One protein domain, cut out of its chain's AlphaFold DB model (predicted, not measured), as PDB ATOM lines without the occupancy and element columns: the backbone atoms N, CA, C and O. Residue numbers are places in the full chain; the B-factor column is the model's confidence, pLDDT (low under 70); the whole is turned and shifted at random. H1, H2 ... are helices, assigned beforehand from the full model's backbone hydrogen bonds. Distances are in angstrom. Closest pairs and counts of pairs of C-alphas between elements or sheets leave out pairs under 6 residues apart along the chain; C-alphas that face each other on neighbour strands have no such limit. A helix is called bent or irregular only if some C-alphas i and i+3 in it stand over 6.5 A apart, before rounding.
ATOM      1  N   ASP A 916      24.683  33.522 -21.904       92.94
ATOM      2  CA  ASP A 916      25.219  34.747 -22.488       92.94
ATOM      3  C   ASP A 916      24.324  35.205 -23.652       92.94
ATOM      4  O   ASP A 916      24.281  34.591 -24.723       92.94
ATOM      5  N   ILE A 917      23.588  36.297 -23.426       92.81
ATOM      6  CA  ILE A 917      22.656  36.875 -24.396       92.81
ATOM      7  C   ILE A 917      23.405  37.288 -25.671       92.81
ATOM      8  O   ILE A 917      22.860  37.121 -26.759       92.81
ATOM      9  N   ALA A 918      24.665  37.730 -25.575       95.56
ATOM     10  CA  ALA A 918      25.471  38.067 -26.746       95.56
ATOM     11  C   ALA A 918      25.869  36.816 -27.550       95.56
ATOM     12  O   ALA A 918      25.926  36.874 -28.778       95.56
ATOM     13  N   ALA A 919      26.075  35.668 -26.894       95.75
ATOM     14  CA  ALA A 919      26.311  34.395 -27.578       95.75
ATOM     15  C   ALA A 919      25.035  33.866 -28.260       95.75
ATOM     16  O   ALA A 919      25.090  33.440 -29.418       95.75
ATOM     17  N   LEU A 920      23.874  33.953 -27.594       94.81
ATOM     18  CA  LEU A 920      22.573  33.644 -28.206       94.81
ATOM     19  C   LEU A 920      22.282  34.554 -29.405       94.81
ATOM     20  O   LEU A 920      21.805  34.079 -30.435       94.81
ATOM     21  N   GLU A 921      22.580  35.847 -29.285       96.56
ATOM     22  CA  GLU A 921      22.359  36.835 -30.338       96.56
ATOM     23  C   GLU A 921      23.299  36.626 -31.521       96.56
ATOM     24  O   GLU A 921      22.829  36.594 -32.658       96.56
ATOM     25  N   ALA A 922      24.589  36.372 -31.285       96.50
ATOM     26  CA  ALA A 922      25.536  36.016 -32.340       96.50
ATOM     27  C   ALA A 922      25.104  34.741 -33.087       96.50
ATOM     28  O   ALA A 922      25.089  34.721 -34.320       96.50
ATOM     29  N   LEU A 923      24.676  33.694 -32.368       95.31
ATOM     30  CA  LEU A 923      24.199  32.460 -32.995       95.31
ATOM     31  C   LEU A 923      22.913  32.704 -33.805       95.31
ATOM     32  O   LEU A 923      22.845  32.325 -34.975       95.31
ATOM     33  N   ALA A 924      21.919  33.382 -33.222       95.31
ATOM     34  CA  ALA A 924      20.613  33.615 -33.841       95.31
ATOM     35  C   ALA A 924      20.636  34.614 -35.015       95.31
ATOM     36  O   ALA A 924      19.829  34.474 -35.933       95.31
ATOM     37  N   THR A 925      21.536  35.604 -35.001       94.94
ATOM     38  CA  THR A 925      21.680  36.608 -36.079       94.94
ATOM     39  C   THR A 925      22.647  36.188 -37.183       94.94
ATOM     40  O   THR A 925      22.563  36.709 -38.296       94.94
ATOM     41  N   SER A 926      23.546  35.230 -36.927       94.81
ATOM     42  CA  SER A 926      24.455  34.731 -37.962       94.81
ATOM     43  C   SER A 926      23.690  34.126 -39.150       94.81
ATOM     44  O   SER A 926      22.726  33.367 -38.988       94.81
ATOM     45  N   LYS A 934      21.966  19.081 -38.602       97.38
ATOM     46  CA  LYS A 934      20.650  19.037 -37.934       97.38
ATOM     47  C   LYS A 934      20.707  19.652 -36.529       97.38
ATOM     48  O   LYS A 934      19.773  20.348 -36.135       97.38
ATOM     49  N   GLU A 935      21.777  19.376 -35.790       95.94
ATOM     50  CA  GLU A 935      21.964  19.777 -34.395       95.94
ATOM     51  C   GLU A 935      22.275  21.267 -34.281       95.94
ATOM     52  O   GLU A 935      21.593  21.966 -33.536       95.94
ATOM     53  N   GLU A 936      23.193  21.791 -35.098       95.75
ATOM     54  CA  GLU A 936      23.453  23.233 -35.201       95.75
ATOM     55  C   GLU A 936      22.172  23.996 -35.573       95.75
ATOM     56  O   GLU A 936      21.819  24.994 -34.940       95.75
ATOM     57  N   ARG A 937      21.399  23.474 -36.536       97.38
ATOM     58  CA  ARG A 937      20.114  24.050 -36.951       97.38
ATOM     59  C   ARG A 937      19.054  23.984 -35.843       97.38
ATOM     60  O   ARG A 937      18.274  24.935 -35.714       97.38
ATOM     61  N   LYS A 938      19.010  22.911 -35.036       97.06
ATOM     62  CA  LYS A 938      18.180  22.829 -33.814       97.06
ATOM     63  C   LYS A 938      18.643  23.879 -32.794       97.06
ATOM     64  O   LYS A 938      17.825  24.693 -32.374       97.06
ATOM     65  N   ALA A 939      19.936  23.945 -32.480       95.88
ATOM     66  CA  ALA A 939      20.521  24.904 -31.541       95.88
ATOM     67  C   ALA A 939      20.256  26.365 -31.952       95.88
ATOM     68  O   ALA A 939      19.816  27.164 -31.128       95.88
ATOM     69  N   ARG A 940      20.397  26.713 -33.240       96.25
ATOM     70  CA  ARG A 940      20.059  28.049 -33.765       96.25
ATOM     71  C   ARG A 940      18.556  28.348 -33.673       96.25
ATOM     72  O   ARG A 940      18.181  29.473 -33.344       96.25
ATOM     73  N   LYS A 941      17.677  27.361 -33.922       97.44
ATOM     74  CA  LYS A 941      16.211  27.496 -33.732       97.44
ATOM     75  C   LYS A 941      15.866  27.727 -32.254       97.44
ATOM     76  O   LYS A 941      15.020  28.570 -31.962       97.44
ATOM     77  N   ILE A 942      16.542  27.027 -31.339       96.62
ATOM     78  CA  ILE A 942      16.385  27.177 -29.885       96.62
ATOM     79  C   ILE A 942      16.882  28.554 -29.434       96.62
ATOM     80  O   ILE A 942      16.107  29.281 -28.823       96.62
ATOM     81  N   ALA A 943      18.093  28.975 -29.817       96.19
ATOM     82  CA  ALA A 943      18.637  30.295 -29.489       96.19
ATOM     83  C   ALA A 943      17.755  31.448 -30.004       96.19
ATOM     84  O   ALA A 943      17.535  32.437 -29.308       96.19
ATOM     85  N   ALA A 944      17.162  31.297 -31.194       97.06
ATOM     86  CA  ALA A 944      16.178  32.248 -31.701       97.06
ATOM     87  C   ALA A 944      14.846  32.218 -30.916       97.06
ATOM     88  O   ALA A 944      14.245  33.278 -30.720       97.06
ATOM     89  N   LYS A 945      14.372  31.051 -30.438       97.31
ATOM     90  CA  LYS A 945      13.202  30.952 -29.534       97.31
ATOM     91  C   LYS A 945      13.507  31.589 -28.161       97.31
ATOM     92  O   LYS A 945      12.692  32.383 -27.692       97.31
ATOM     93  N   THR A 946      14.661  31.320 -27.542       95.38
ATOM     94  CA  THR A 946      15.030  31.865 -26.218       95.38
ATOM     95  C   THR A 946      15.273  33.371 -26.261       95.38
ATOM     96  O   THR A 946      14.698  34.094 -25.453       95.38
ATOM     97  N   LEU A 947      15.999  33.891 -27.254       96.44
ATOM     98  CA  LEU A 947      16.204  35.337 -27.418       96.44
ATOM     99  C   LEU A 947      14.880  36.082 -27.678       96.44
ATOM    100  O   LEU A 947      14.650  37.161 -27.128       96.44
ATOM    101  N   ARG A 948      13.948  35.488 -28.440       97.25
ATOM    102  CA  ARG A 948      12.573  36.012 -28.579       97.25
ATOM    103  C   ARG A 948      11.792  35.993 -27.258       97.25
ATOM    104  O   ARG A 948      10.942  36.862 -27.072       97.25
ATOM    105  N   ARG A 949      12.053  35.039 -26.355       95.88
ATOM    106  CA  ARG A 949      11.474  35.002 -25.000       95.88
ATOM    107  C   ARG A 949      12.055  36.113 -24.122       95.88
ATOM    108  O   ARG A 949      11.280  36.917 -23.615       95.88
ATOM    109  N   VAL A 950      13.381  36.232 -24.042       95.19
ATOM    110  CA  VAL A 950      14.075  37.291 -23.280       95.19
ATOM    111  C   VAL A 950      13.584  38.677 -23.709       95.19
ATOM    112  O   VAL A 950      13.045  39.409 -22.883       95.19
ATOM    113  N   ARG A 951      13.583  38.991 -25.014       96.50
ATOM    114  CA  ARG A 951      13.061  40.275 -25.528       96.50
ATOM    115  C   ARG A 951      11.565  40.512 -25.256       96.50
ATOM    116  O   ARG A 951      11.112  41.657 -25.266       96.50
ATOM    117  N   ARG A 952      10.756  39.465 -25.029       97.31
ATOM    118  CA  ARG A 952       9.352  39.606 -24.580       97.31
ATOM    119  C   ARG A 952       9.270  39.924 -23.088       97.31
ATOM    120  O   ARG A 952       8.405  40.709 -22.706       97.31
ATOM    121  N   GLU A 953      10.146  39.348 -22.271       95.62
ATOM    122  CA  GLU A 953      10.220  39.571 -20.823       95.62
ATOM    123  C   GLU A 953      10.796  40.966 -20.508       95.62
ATOM    124  O   GLU A 953      10.133  41.743 -19.822       95.62
ATOM    125  N   GLU A 954      11.885  41.382 -21.164       94.94
ATOM    126  CA  GLU A 954      12.387  42.771 -21.154       94.94
ATOM    127  C   GLU A 954      11.291  43.780 -21.547       94.94
ATOM    128  O   GLU A 954      11.104  44.815 -20.906       94.94
ATOM    129  N   LYS A 955      10.491  43.465 -22.577       97.75
ATOM    130  CA  LYS A 955       9.365  44.301 -23.037       97.75
ATOM    131  C   LYS A 955       8.155  44.278 -22.089       97.75
ATOM    132  O   LYS A 955       7.302  45.162 -22.205       97.75
ATOM    133  N   ARG A 956       8.051  43.313 -21.164       97.44
ATOM    134  CA  ARG A 956       7.107  43.359 -20.027       97.44
ATOM    135  C   ARG A 956       7.663  44.304 -18.952       97.44
ATOM    136  O   ARG A 956       7.005  45.287 -18.626       97.44
ATOM    137  N   GLU A 957       8.909  44.111 -18.524       96.56
ATOM    138  CA  GLU A 957       9.566  44.936 -17.493       96.56
ATOM    139  C   GLU A 957       9.660  46.426 -17.873       96.56
ATOM    140  O   GLU A 957       9.330  47.303 -17.070       96.56
ATOM    141  N   ALA A 958      10.012  46.738 -19.124       97.19
ATOM    142  CA  ALA A 958      10.030  48.103 -19.656       97.19
ATOM    143  C   ALA A 958       8.631  48.754 -19.699       97.19
ATOM    144  O   ALA A 958       8.495  49.966 -19.527       97.19
ATOM    145  N   LYS A 959       7.564  47.964 -19.899       98.00
ATOM    146  CA  LYS A 959       6.183  48.467 -19.804       98.00
ATOM    147  C   LYS A 959       5.782  48.730 -18.360       98.00
ATOM    148  O   LYS A 959       5.103  49.721 -18.110       98.00
ATOM    149  N   ASP A 960       6.169  47.867 -17.428       97.06
ATOM    150  CA  ASP A 960       5.746  47.964 -16.030       97.06
ATOM    151  C   ASP A 960       6.490  49.081 -15.290       97.06
ATOM    152  O   ASP A 960       5.853  49.927 -14.666       97.06
ATOM    153  N   THR A 961       7.798  49.228 -15.510       97.12
ATOM    154  CA  THR A 961       8.552  50.417 -15.072       97.12
ATOM    155  C   THR A 961       7.984  51.726 -15.641       97.12
ATOM    156  O   THR A 961       7.887  52.721 -14.918       97.12
ATOM    157  N   PHE A 962       7.525  51.739 -16.901       98.25
ATOM    158  CA  PHE A 962       6.845  52.904 -17.480       98.25
ATOM    159  C   PHE A 962       5.450  53.154 -16.873       98.25
ATOM    160  O   PHE A 962       5.068  54.312 -16.688       98.25
ATOM    161  N   LYS A 963       4.685  52.108 -16.518       98.12
ATOM    162  CA  LYS A 963       3.425  52.251 -15.757       98.12
ATOM    163  C   LYS A 963       3.693  52.877 -14.389       98.12
ATOM    164  O   LYS A 963       3.023  53.848 -14.046       98.12
ATOM    165  N   ASP A 964       4.675  52.374 -13.648       96.94
ATOM    166  CA  ASP A 964       5.010  52.844 -12.300       96.94
ATOM    167  C   ASP A 964       5.491  54.295 -12.297       96.94
ATOM    168  O   ASP A 964       5.035  55.105 -11.486       96.94
ATOM    169  N   GLU A 965       6.354  54.673 -13.242       97.75
ATOM    170  CA  GLU A 965       6.783  56.064 -13.383       97.75
ATOM    171  C   GLU A 965       5.628  56.965 -13.855       97.75
ATOM    172  O   GLU A 965       5.471  58.075 -13.347       97.75
ATOM    173  N   ARG A 966       4.718  56.484 -14.714       97.75
ATOM    174  CA  ARG A 966       3.478  57.206 -15.060       97.75
ATOM    175  C   ARG A 966       2.541  57.370 -13.855       97.75
ATOM    176  O   ARG A 966       1.908  58.421 -13.718       97.75
ATOM    177  N   VAL A 967       2.453  56.386 -12.961       96.94
ATOM    178  CA  VAL A 967       1.716  56.492 -11.686       96.94
ATOM    179  C   VAL A 967       2.398  57.506 -10.761       96.94
ATOM    180  O   VAL A 967       1.725  58.387 -10.224       96.94
ATOM    181  N   ARG A 968       3.732  57.481 -10.645       95.56
ATOM    182  CA  ARG A 968       4.506  58.470  -9.872       95.56
ATOM    183  C   ARG A 968       4.305  59.890 -10.408       95.56
ATOM    184  O   ARG A 968       4.023  60.801  -9.630       95.56
ATOM    185  N   GLN A 969       4.391  60.085 -11.723       96.38
ATOM    186  CA  GLN A 969       4.204  61.386 -12.368       96.38
ATOM    187  C   GLN A 969       2.764  61.886 -12.258       96.38
ATOM    188  O   GLN A 969       2.557  63.063 -11.970       96.38
ATOM    189  N   THR A 970       1.753  61.025 -12.410       95.50
ATOM    190  CA  THR A 970       0.351  61.438 -12.220       95.50
ATOM    191  C   THR A 970       0.034  61.749 -10.754       95.50
ATOM    192  O   THR A 970      -0.673  62.724 -10.489       95.50
ATOM    193  N   ALA A 971       0.618  61.033  -9.788       93.62
ATOM    194  CA  ALA A 971       0.543  61.385  -8.366       93.62
ATOM    195  C   ALA A 971       1.244  62.726  -8.054       93.62
ATOM    196  O   ALA A 971       0.698  63.564  -7.334       93.62
ATOM    197  N   ALA A 972       2.413  62.986  -8.648       94.75
ATOM    198  CA  ALA A 972       3.123  64.259  -8.514       94.75
ATOM    199  C   ALA A 972       2.370  65.436  -9.169       94.75
ATOM    200  O   ALA A 972       2.287  66.514  -8.578       94.75
ATOM    201  N   ALA A 973       1.780  65.228 -10.351       94.31
ATOM    202  CA  ALA A 973       1.081  66.256 -11.127       94.31
ATOM    203  C   ALA A 973      -0.330  66.572 -10.598       94.31
ATOM    204  O   ALA A 973      -0.732  67.736 -10.585       94.31
ATOM    205  N   THR A 974      -1.077  65.572 -10.109       93.44
ATOM    206  CA  THR A 974      -2.304  65.824  -9.322       93.44
ATOM    207  C   THR A 974      -1.977  66.462  -7.968       93.44
ATOM    208  O   THR A 974      -2.744  67.287  -7.461       93.44
TER     209      THR A 974
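What this domain is: This is residues 916 to 926 and 934 to 974 of the 994 residues of an uncharacterized protein of Cafeteria roenbergensis (UniProt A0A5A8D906). One very long helix, H2, makes the whole length of the model, and a short helix, H1, packs steeply tilted on one side of it, over residues 940 to 947. The far part of H2, residues 951 to 974, sticks out as a bare arm. The printed part has 52 residues with two named helices, H1 then H2, and no named strand; the class is all helix. The whole is extended, with a radius of gyration of the C-alphas of 17.4 A, and spans 59 by 14 by 14 A, a rod.

Where its parts are: The printed part begins at Asp 916. H1 holds residues 917 to 925, from C-alpha 917 at (22.656, 36.875, -24.396) to C-alpha 925 at (21.680, 36.608, -36.079). H2 holds residues 934 to 974 and measures 59.5 A from first to last C-alpha. It begins with C-alpha 934 at (20.650, 19.037, -37.934) and ends with C-alpha 974 at (-2.304, 65.824, -9.322). Neither helix is bent or irregular.

How they stand to each other: H1 and H2 touch, with 14 pairs of C-alphas within 8 A. Their closest C-alphas are those of Ala 924 and Ala 944, 5.1 A apart. H2 touches H1 with residues 940 to 947 alone. The two helices run opposite ways at a steep tilt of 58 degrees. Residues 951 to 974 of H2 stand free. In H1 every O i to N i+4 pair is within hydrogen-bond range; in H2 it is 36 of 37.

The domain as a whole: The two C-alphas farthest apart are those of Lys 934 and Thr 974, at 59.5 A. Residues 927 to 933 are cut out, and C-alphas 926 and 934 are 16.1 A apart across the cut. The link from H1 to H2 runs across this cut. The mean pLDDT of the printed part is 96.2, and no printed residue is under 70.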